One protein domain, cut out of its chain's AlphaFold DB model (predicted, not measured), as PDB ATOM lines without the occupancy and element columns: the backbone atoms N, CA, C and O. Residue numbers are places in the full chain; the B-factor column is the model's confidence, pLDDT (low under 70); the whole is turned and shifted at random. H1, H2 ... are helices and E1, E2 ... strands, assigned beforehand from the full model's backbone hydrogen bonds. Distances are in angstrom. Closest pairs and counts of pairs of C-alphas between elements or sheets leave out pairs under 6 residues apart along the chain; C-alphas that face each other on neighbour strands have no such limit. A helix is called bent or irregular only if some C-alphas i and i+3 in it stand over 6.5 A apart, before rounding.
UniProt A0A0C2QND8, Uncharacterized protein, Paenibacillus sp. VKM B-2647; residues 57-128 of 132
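Overview. This is residues 57 to 128 of the 132 residues of an uncharacterized protein of Paenibacillus sp. VKM B-2647 (UniProt A0A0C2QND8). A bent ribbon of two antiparallel strands, E1 and E2, makes one end of an only just elongated shape, and two helices side by side, H1 and H2, make the other. The printed part has 72 residues, with two named strands and two named helices in the order E1, H1, E2, H2, a mixed class. It is loose, with a radius of gyration of the C-alphas of 15.6 A and spans of 49 by 27 by 15 A.

Arrangement. E1, residues 58 to 66, bends by 79 degrees at residue 63, and its antiparallel neighbour E2, residues 92 to 100, by 91 degrees at residue 95. N 60 and O 98 are within hydrogen-bond range at 2.9 A. Residues 96 to 97 of E2 also pair antiparallel with residues 112 to 113. H1, residues 67 to 78, and H2, residues 116 to 124, touch, their closest C-alphas being those of Tyr 77 and Leu 123, 7.1 A apart. They run the same way at a shallow tilt of 25 degrees. Every O i to N i+4 pair in H1 and H2 is within hydrogen-bond range. E1 and H2 are apart.

Along the chain. E1 spans 20.9 A from C-alpha 58 at (-128.085, 16.930, 22.094), H1 16.7 A, E2 20.0 A and H2 12.1 A to C-alpha 124 at (-141.708, 20.836, -8.728).

Size, cuts and confidence. The C-alphas farthest apart, of Lys 82 and Ser 103, are 49.7 A apart. The printed part has no cut; the links H1 to E2 and E2 to H2 are long. Residues 79 to 90 are among those with pLDDT under 70.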
ATOM      1  N   PHE A  57    -123.812  18.395  23.933       65.00
ATOM      2  CA  PHE A  57    -125.107  18.896  23.483       65.00
ATOM      3  C   PHE A  57    -125.875  17.814  22.710       65.00
ATOM      4  O   PHE A  57    -125.300  17.069  21.918       65.00
ATOM      5  N   HIS A  58    -127.195  17.773  22.888       69.75
ATOM      6  CA  HIS A  58    -128.085  16.930  22.094       69.75
ATOM      7  C   HIS A  58    -128.590  17.714  20.885       69.75
ATOM      8  O   HIS A  58    -129.069  18.839  21.028       69.75
ATOM      9  N   LYS A  59    -128.518  17.120  19.692       78.50
ATOM     10  CA  LYS A  59    -129.075  17.697  18.466       78.50
ATOM     11  C   LYS A  59    -130.351  16.953  18.086       78.50
ATOM     12  O   LYS A  59    -130.307  15.752  17.832       78.50
ATOM     13  N   LEU A  60    -131.472  17.666  18.030       74.50
ATOM     14  CA  LEU A  60    -132.726  17.146  17.492       74.50
ATOM     15  C   LEU A  60    -132.826  17.549  16.022       74.50
ATOM     16  O   LEU A  60    -132.795  18.738  15.716       74.50
ATOM     17  N   CYS A  61    -132.975  16.568  15.136       79.81
ATOM     18  CA  CYS A  61    -133.219  16.781  13.712       79.81
ATOM     19  C   CYS A  61    -134.645  16.335  13.371       79.81
ATOM     20  O   CYS A  61    -135.042  15.218  13.704       79.81
ATOM     21  N   ILE A  62    -135.408  17.185  12.688       78.56
ATOM     22  CA  ILE A  62    -136.791  16.917  12.278       78.56
ATOM     23  C   ILE A  62    -136.824  16.735  10.763       78.56
ATOM     24  O   ILE A  62    -136.284  17.562  10.032       78.56
ATOM     25  N   GLY A  63    -137.478  15.664  10.300       73.81
ATOM     26  CA  GLY A  63    -137.621  15.367   8.872       73.81
ATOM     27  C   GLY A  63    -136.268  15.143   8.206       73.81
ATOM     28  O   GLY A  63    -135.855  15.951   7.384       73.81
ATOM     29  N   VAL A  64    -135.555  14.096   8.624       78.56
ATOM     30  CA  VAL A  64    -134.236  13.724   8.092       78.56
ATOM     31  C   VAL A  64    -134.399  12.971   6.771       78.56
ATOM     32  O   VAL A  64    -135.238  12.078   6.675       78.56
ATOM     33  N   PHE A  65    -133.590  13.300   5.768       74.94
ATOM     34  CA  PHE A  65    -133.623  12.672   4.445       74.94
ATOM     35  C   PHE A  65    -132.232  12.652   3.803       74.94
ATOM     36  O   PHE A  65    -131.343  13.416   4.183       74.94
ATOM     37  N   TYR A  66    -132.042  11.781   2.812       75.00
ATOM     38  CA  TYR A  66    -130.814  11.738   2.025       75.00
ATOM     39  C   TYR A  66    -130.789  12.862   0.992       75.00
ATOM     40  O   TYR A  66    -131.748  13.051   0.242       75.00
ATOM     41  N   VAL A  67    -129.661  13.565   0.896       74.94
ATOM     42  CA  VAL A  67    -129.453  14.627  -0.103       74.94
ATOM     43  C   VAL A  67    -129.569  14.082  -1.534       74.94
ATOM     44  O   VAL A  67    -129.984  14.811  -2.433       74.94
ATOM     45  N   SER A  68    -129.298  12.789  -1.749       73.94
ATOM     46  CA  SER A  68    -129.517  12.124  -3.040       73.94
ATOM     47  C   SER A  68    -130.946  12.242  -3.558       73.94
ATOM     48  O   SER A  68    -131.131  12.362  -4.764       73.94
ATOM     49  N   GLU A  69    -131.950  12.238  -2.678       76.06
ATOM     50  CA  GLU A  69    -133.350  12.349  -3.096       76.06
ATOM     51  C   GLU A  69    -133.660  13.750  -3.634       76.06
ATOM     52  O   GLU A  69    -134.362  13.890  -4.634       76.06
ATOM     53  N   ALA A  70    -133.085  14.789  -3.020       74.62
ATOM     54  CA  ALA A  70    -133.209  16.156  -3.512       74.62
ATOM     55  C   ALA A  70    -132.455  16.348  -4.837       74.62
ATOM     56  O   ALA A  70    -132.999  16.938  -5.767       74.62
ATOM     57  N   ASN A  71    -131.246  15.790  -4.954       75.94
ATOM     58  CA  ASN A  71    -130.480  15.820  -6.202       75.94
ATOM     59  C   ASN A  71    -131.231  15.124  -7.344       75.94
ATOM     60  O   ASN A  71    -131.331  15.696  -8.423       75.94
ATOM     61  N   ARG A  72    -131.832  13.948  -7.096       77.69
ATOM     62  CA  ARG A  72    -132.637  13.241  -8.105       77.69
ATOM     63  C   ARG A  72    -133.776  14.114  -8.626       77.69
ATOM     64  O   ARG A  72    -133.969  14.205  -9.830       77.69
ATOM     65  N   ALA A  73    -134.507  14.779  -7.735       76.06
ATOM     66  CA  ALA A  73    -135.614  15.646  -8.127       76.06
ATOM     67  C   ALA A  73    -135.152  16.899  -8.906       76.06
ATOM     68  O   ALA A  73    -135.861  17.364  -9.795       76.06
ATOM     69  N   ILE A  74    -133.960  17.430  -8.611       74.88
ATOM     70  CA  ILE A  74    -133.348  18.514  -9.397       74.88
ATOM     71  C   ILE A  74    -132.968  18.016 -10.799       74.88
ATOM     72  O   ILE A  74    -133.265  18.696 -11.782       74.88
ATOM     73  N   ASP A  75    -132.353  16.836 -10.893       76.75
ATOM     74  CA  ASP A  75    -131.951  16.222 -12.164       76.75
ATOM     75  C   ASP A  75    -133.172  15.880 -13.041       76.75
ATOM     76  O   ASP A  75    -133.144  16.078 -14.256       76.75
ATOM     77  N   GLU A  76    -134.273  15.420 -12.435       75.94
ATOM     78  CA  GLU A  76    -135.554  15.201 -13.122       75.94
ATOM     79  C   GLU A  76    -136.141  16.509 -13.681       75.94
ATOM     80  O   GLU A  76    -136.671  16.512 -14.791       75.94
ATOM     81  N   TYR A  77    -136.026  17.621 -12.944       72.50
ATOM     82  CA  TYR A  77    -136.565  18.921 -13.357       72.50
ATOM     83  C   TYR A  77    -135.729  19.608 -14.448       72.50
ATOM     84  O   TYR A  77    -136.275  20.094 -15.437       72.50
ATOM     85  N   LEU A  78    -134.405  19.668 -14.281       71.12
ATOM     86  CA  LEU A  78    -133.500  20.342 -15.223       71.12
ATOM     87  C   LEU A  78    -133.165  19.482 -16.452       71.12
ATOM     88  O   LEU A  78    -132.595  19.982 -17.426       71.12
ATOM     89  N   GLY A  79    -133.516  18.196 -16.412       69.19
ATOM     90  CA  GLY A  79    -133.023  17.193 -17.340       69.19
ATOM     91  C   GLY A  79    -131.578  16.786 -17.022       69.19
ATOM     92  O   GLY A  79    -130.879  17.453 -16.255       69.19
ATOM     93  N   PRO A  80    -131.090  15.682 -17.614       60.97
ATOM     94  CA  PRO A  80    -129.753  15.169 -17.339       60.97
ATOM     95  C   PRO A  80    -128.674  16.195 -17.728       60.97
ATOM     96  O   PRO A  80    -128.362  16.394 -18.905       60.97
ATOM     97  N   GLY A  81    -128.090  16.849 -16.722       55.50
ATOM     98  CA  GLY A  81    -126.951  17.747 -16.868       55.50
ATOM     99  C   GLY A  81    -125.647  16.963 -17.028       55.50
ATOM    100  O   GLY A  81    -125.357  16.055 -16.259       55.50
ATOM    101  N   LYS A  82    -124.834  17.332 -18.023       49.34
ATOM    102  CA  LYS A  82    -123.536  16.712 -18.374       49.34
ATOM    103  C   LYS A  82    -122.420  16.859 -17.319       49.34
ATOM    104  O   LYS A  82    -121.284  16.495 -17.607       49.34
ATOM    105  N   GLU A  83    -122.706  17.407 -16.144       54.47
ATOM    106  CA  GLU A  83    -121.720  17.583 -15.077       54.47
ATOM    107  C   GLU A  83    -122.064  16.682 -13.900       54.47
ATOM    108  O   GLU A  83    -123.174  16.749 -13.374       54.47
ATOM    109  N   GLU A  84    -121.094  15.860 -13.495       53.84
ATOM    110  CA  GLU A  84    -121.204  14.947 -12.361       53.84
ATOM    111  C   GLU A  84    -121.695  15.698 -11.120       53.84
ATOM    112  O   GLU A  84    -120.990  16.527 -10.539       53.84
ATOM    113  N   SER A  85    -122.930  15.413 -10.707       54.84
ATOM    114  CA  SER A  85    -123.410  15.809  -9.391       54.84
ATOM    115  C   SER A  85    -122.466  15.204  -8.345       54.84
ATOM    116  O   SER A  85    -122.156  14.011  -8.433       54.84
ATOM    117  N   PRO A  86    -121.976  15.986  -7.364       57.28
ATOM    118  CA  PRO A  86    -121.111  15.444  -6.327       57.28
ATOM    119  C   PRO A  86    -121.812  14.253  -5.665       57.28
ATOM    120  O   PRO A  86    -123.000  14.319  -5.340       57.28
ATOM    121  N   ASN A  87    -121.087  13.141  -5.509       57.06
ATOM    122  CA  ASN A  87    -121.636  11.918  -4.928       57.06
ATOM    123  C   ASN A  87    -121.882  12.120  -3.425       57.06
ATOM    124  O   ASN A  87    -121.039  11.814  -2.586       57.06
ATOM    125  N   LEU A  88    -123.054  12.665  -3.102       61.16
ATOM    126  CA  LEU A  88    -123.523  12.954  -1.747       61.16
ATOM    127  C   LEU A  88    -124.548  11.916  -1.270       61.16
ATOM    128  O   LEU A  88    -125.393  12.213  -0.431       61.16
ATOM    129  N   SER A  89    -124.488  10.692  -1.804       60.31
ATOM    130  CA  SER A  89    -125.465   9.625  -1.531       60.31
ATOM    131  C   SER A  89    -125.603   9.267  -0.049       60.31
ATOM    132  O   SER A  89    -126.687   8.910   0.398       60.31
ATOM    133  N   ALA A  90    -124.530   9.415   0.726       65.56
ATOM    134  CA  ALA A  90    -124.530   9.148   2.162       65.56
ATOM    135  C   ALA A  90    -124.800  10.392   3.031       65.56
ATOM    136  O   ALA A  90    -124.860  10.275   4.255       65.56
ATOM    137  N   VAL A  91    -124.943  11.583   2.439       72.25
ATOM    138  CA  VAL A  91    -125.152  12.818   3.205       72.25
ATOM    139  C   VAL A  91    -126.621  12.939   3.586       72.25
ATOM    140  O   VAL A  91    -127.507  12.927   2.731       72.25
ATOM    141  N   LEU A  92    -126.868  13.067   4.888       69.62
ATOM    142  CA  LEU A  92    -128.187  13.341   5.443       69.62
ATOM    143  C   LEU A  92    -128.373  14.846   5.636       69.62
ATOM    144  O   LEU A  92    -127.473  15.542   6.105       69.62
ATOM    145  N   SER A  93    -129.570  15.321   5.319       78.38
ATOM    146  CA  SER A  93    -130.055  16.662   5.635       78.38
ATOM    147  C   SER A  93    -131.354  16.562   6.439       78.38
ATOM    148  O   SER A  93    -131.887  15.469   6.634       78.38
ATOM    149  N   CYS A  94    -131.845  17.680   6.970       77.94
ATOM    150  CA  CYS A  94    -133.084  17.717   7.744       77.94
ATOM    151  C   CYS A  94    -133.867  19.013   7.519       77.94
ATOM    152  O   CYS A  94    -133.300  20.031   7.127       77.94
ATOM    153  N   PHE A  95    -135.177  18.977   7.766       81.06
ATOM    154  CA  PHE A  95    -136.044  20.149   7.629       81.06
ATOM    155  C   PHE A  95    -135.815  21.174   8.726       81.06
ATOM    156  O   PHE A  95    -135.876  22.368   8.460       81.06
ATOM    157  N   ALA A  96    -135.559  20.726   9.949       80.25
ATOM    158  CA  ALA A  96    -135.223  21.611  11.048       80.25
ATOM    159  C   ALA A  96    -134.238  20.943  11.999       80.25
ATOM    160  O   ALA A  96    -134.267  19.723  12.183       80.25
ATOM    161  N   GLU A  97    -133.421  21.756  12.652       85.19
ATOM    162  CA  GLU A  97    -132.556  21.321  13.740       85.19
ATOM    163  C   GLU A  97    -132.661  22.261  14.936       85.19
ATOM    164  O   GLU A  97    -132.866  23.464  14.787       85.19
ATOM    165  N   CYS A  98    -132.491  21.717  16.136       81.88
ATOM    166  CA  CYS A  98    -132.264  22.501  17.343       81.88
ATOM    167  C   CYS A  98    -131.320  21.773  18.296       81.88
ATOM    168  O   CYS A  98    -131.143  20.553  18.230       81.88
ATOM    169  N   ILE A  99    -130.684  22.545  19.174       82.38
ATOM    170  CA  ILE A  99    -129.686  22.049  20.114       82.38
ATOM    171  C   ILE A  99    -130.222  22.189  21.535       82.38
ATOM    172  O   ILE A  99    -130.762  23.229  21.917       82.38
ATOM    173  N   PHE A 100    -130.021  21.143  22.325       71.12
ATOM    174  CA  PHE A 100    -130.350  21.090  23.740       71.12
ATOM    175  C   PHE A 100    -129.095  20.822  24.564       71.12
ATOM    176  O   PHE A 100    -128.160  20.156  24.118       71.12
ATOM    177  N   THR A 101    -129.070  21.336  25.787       72.75
ATOM    178  CA  THR A 101    -128.047  21.010  26.782       72.75
ATOM    179  C   THR A 101    -128.117  19.523  27.166       72.75
ATOM    180  O   THR A 101    -129.131  18.858  26.911       72.75
ATOM    181  N   PRO A 102    -127.090  18.984  27.849       70.50
ATOM    182  CA  PRO A 102    -127.179  17.659  28.461       70.50
ATOM    183  C   PRO A 102    -128.410  17.487  29.371       70.50
ATOM    184  O   PRO A 102    -128.979  16.405  29.448       70.50
ATOM    185  N   SER A 103    -128.848  18.567  30.029       72.62
ATOM    186  CA  SER A 103    -130.025  18.606  30.908       72.62
ATOM    187  C   SER A 103    -131.367  18.754  30.178       72.62
ATOM    188  O   SER A 103    -132.401  18.878  30.831       72.62
ATOM    189  N   GLY A 104    -131.374  18.763  28.842       66.38
ATOM    190  CA  GLY A 104    -132.593  18.886  28.036       66.38
ATOM    191  C   GLY A 104    -133.129  20.315  27.900       66.38
ATOM    192  O   GLY A 104    -134.242  20.502  27.414       66.38
ATOM    193  N   LEU A 105    -132.363  21.336  28.295       73.06
ATOM    194  CA  LEU A 105    -132.746  22.734  28.100       73.06
ATOM    195  C   LEU A 105    -132.437  23.168  26.669       73.06
ATOM    196  O   LEU A 105    -131.344  22.933  26.160       73.06
ATOM    197  N   TYR A 106    -133.392  23.831  26.025       74.88
ATOM    198  CA  TYR A 106    -133.194  24.387  24.690       74.88
ATOM    199  C   TYR A 106    -132.102  25.465  24.706       74.88
ATOM    200  O   TYR A 106    -132.123  26.353  25.558       74.88
ATOM    201  N   LYS A 107    -131.174  25.410  23.745       72.94
ATOM    202  CA  LYS A 107    -130.167  26.453  23.526       72.94
ATOM    203  C   LYS A 107    -130.777  27.570  22.665       72.94
ATOM    204  O   LYS A 107    -131.028  27.321  21.480       72.94
ATOM    205  N   PRO A 108    -130.985  28.789  23.198       72.88
ATOM    206  CA  PRO A 108    -131.518  29.902  22.420       72.88
ATOM    207  C   PRO A 108    -130.687  30.165  21.164       72.88
ATOM    208  O   PRO A 108    -129.459  30.100  21.191       72.88
ATOM    209  N   GLY A 109    -131.372  30.407  20.050       73.50
ATOM    210  CA  GLY A 109    -130.745  30.668  18.755       73.50
ATOM    211  C   GLY A 109    -130.134  29.456  18.053       73.50
ATOM    212  O   GLY A 109    -129.539  29.603  16.993       73.50
ATOM    213  N   SER A 110    -130.307  28.249  18.594       78.19
ATOM    214  CA  SER A 110    -129.868  27.019  17.925       78.19
ATOM    215  C   SER A 110    -130.879  26.442  16.938       78.19
ATOM    216  O   SER A 110    -130.554  25.487  16.237       78.19
ATOM    217  N   PHE A 111    -132.104  26.976  16.917       81.75
ATOM    218  CA  PHE A 111    -133.123  26.513  15.985       81.75
ATOM    219  C   PHE A 111    -132.764  26.978  14.579       81.75
ATOM    220  O   PHE A 111    -132.536  28.167  14.376       81.75
ATOM    221  N   LYS A 112    -132.737  26.047  13.629       79.00
ATOM    222  CA  LYS A 112    -132.601  26.337  12.204       79.00
ATOM    223  C   LYS A 112    -133.682  25.600  11.437       79.00
ATOM    224  O   LYS A 112    -134.030  24.469  11.774       79.00
ATOM    225  N   LEU A 113    -134.165  26.239  10.381       80.38
ATOM    226  CA  LEU A 113    -135.118  25.680   9.435       80.38
ATOM    227  C   LEU A 113    -134.459  25.656   8.055       80.38
ATOM    228  O   LEU A 113    -133.994  26.687   7.575       80.38
ATOM    229  N   SER A 114    -134.432  24.489   7.422       79.12
ATOM    230  CA  SER A 114    -133.977  24.340   6.047       79.12
ATOM    231  C   SER A 114    -135.015  24.922   5.092       79.12
ATOM    232  O   SER A 114    -136.203  24.601   5.160       79.12
ATOM    233  N   THR A 115    -134.558  25.742   4.151       75.88
ATOM    234  CA  THR A 115    -135.378  26.237   3.037       75.88
ATOM    235  C   THR A 115    -135.515  25.228   1.904       75.88
ATOM    236  O   THR A 115    -136.269  25.472   0.961       75.88
ATOM    237  N   MET A 116    -134.820  24.091   1.980       76.25
ATOM    238  CA  MET A 116    -134.819  23.075   0.931       76.25
ATOM    239  C   MET A 116    -136.229  22.572   0.580       76.25
ATOM    240  O   MET A 116    -136.539  22.537  -0.608       76.25
ATOM    241  N   PRO A 117    -137.135  22.259   1.531       69.56
ATOM    242  CA  PRO A 117    -138.482  21.792   1.186       69.56
ATOM    243  C   PRO A 117    -139.280  22.824   0.388       69.56
ATOM    244  O   PRO A 117    -139.978  22.480  -0.563       69.56
ATOM    245  N   TRP A 118    -139.146  24.103   0.750       75.12
ATOM    246  CA  TRP A 118    -139.786  25.198   0.029       75.12
ATOM    247  C   TRP A 118    -139.210  25.346  -1.384       75.12
ATOM    248  O   TRP A 118    -139.973  25.422  -2.345       75.12
ATOM    249  N   ALA A 119    -137.879  25.319  -1.525       71.25
ATOM    250  CA  ALA A 119    -137.208  25.418  -2.820       71.25
ATOM    251  C   ALA A 119    -137.574  24.246  -3.748       71.25
ATOM    252  O   ALA A 119    -137.901  24.462  -4.914       71.25
ATOM    253  N   MET A 120    -137.609  23.021  -3.217       73.50
ATOM    254  CA  MET A 120    -138.054  21.839  -3.959       73.50
ATOM    255  C   MET A 120    -139.517  21.951  -4.384       73.50
ATOM    256  O   MET A 120    -139.841  21.635  -5.525       73.50
ATOM    257  N   GLY A 121    -140.394  22.461  -3.515       71.06
ATOM    258  CA  GLY A 121    -141.786  22.733  -3.870       71.06
ATOM    259  C   GLY A 121    -141.917  23.732  -5.025       71.06
ATOM    260  O   GLY A 121    -142.712  23.510  -5.938       71.06
ATOM    261  N   LYS A 122    -141.104  24.797  -5.037       74.00
ATOM    262  CA  LYS A 122    -141.067  25.779  -6.137       74.00
ATOM    263  C   LYS A 122    -140.546  25.183  -7.442       74.00
ATOM    264  O   LYS A 122    -141.105  25.468  -8.496       74.00
ATOM    265  N   LEU A 123    -139.525  24.328  -7.373       69.69
ATOM    266  CA  LEU A 123    -139.015  23.593  -8.533       69.69
ATOM    267  C   LEU A 123    -140.085  22.658  -9.108       69.69
ATOM    268  O   LEU A 123    -140.422  22.763 -10.280       69.69
ATOM    269  N   MET A 124    -140.693  21.804  -8.282       66.69
ATOM    270  CA  MET A 124    -141.708  20.836  -8.728       66.69
ATOM    271  C   MET A 124    -142.969  21.488  -9.312       66.69
ATOM    272  O   MET A 124    -143.644  20.886 -10.142       66.69
ATOM    273  N   THR A 125    -143.297  22.708  -8.885       75.62
ATOM    274  CA  THR A 125    -144.444  23.474  -9.402       75.62
ATOM    275  C   THR A 125    -144.104  24.330 -10.624       75.62
ATOM    276  O   THR A 125    -145.001  24.942 -11.195       75.62
ATOM    277  N   GLY A 126    -142.834  24.363 -11.054       65.00
ATOM    278  CA  GLY A 126    -142.381  25.165 -12.194       65.00
ATOM    279  C   GLY A 126    -142.379  26.677 -11.937       65.00
ATOM    280  O   GLY A 126    -142.286  27.457 -12.878       65.00
ATOM    281  N   GLU A 127    -142.477  27.113 -10.677       62.56
ATOM    282  CA  GLU A 127    -142.526  28.533 -10.291       62.56
ATOM    283  C   GLU A 127    -141.134  29.186 -10.184       62.56
ATOM    284  O   GLU A 127    -141.005  30.338  -9.761       62.56
ATOM    285  N   VAL A 128    -140.068  28.466 -10.545       60.09
ATOM    286  CA  VAL A 128    -138.717  29.032 -10.623       60.09
ATOM    287  C   VAL A 128    -138.578  29.755 -11.958       60.09
ATOM    288  O   VAL A 128    -138.252  29.151 -12.977       60.09
TER     289      VAL A 128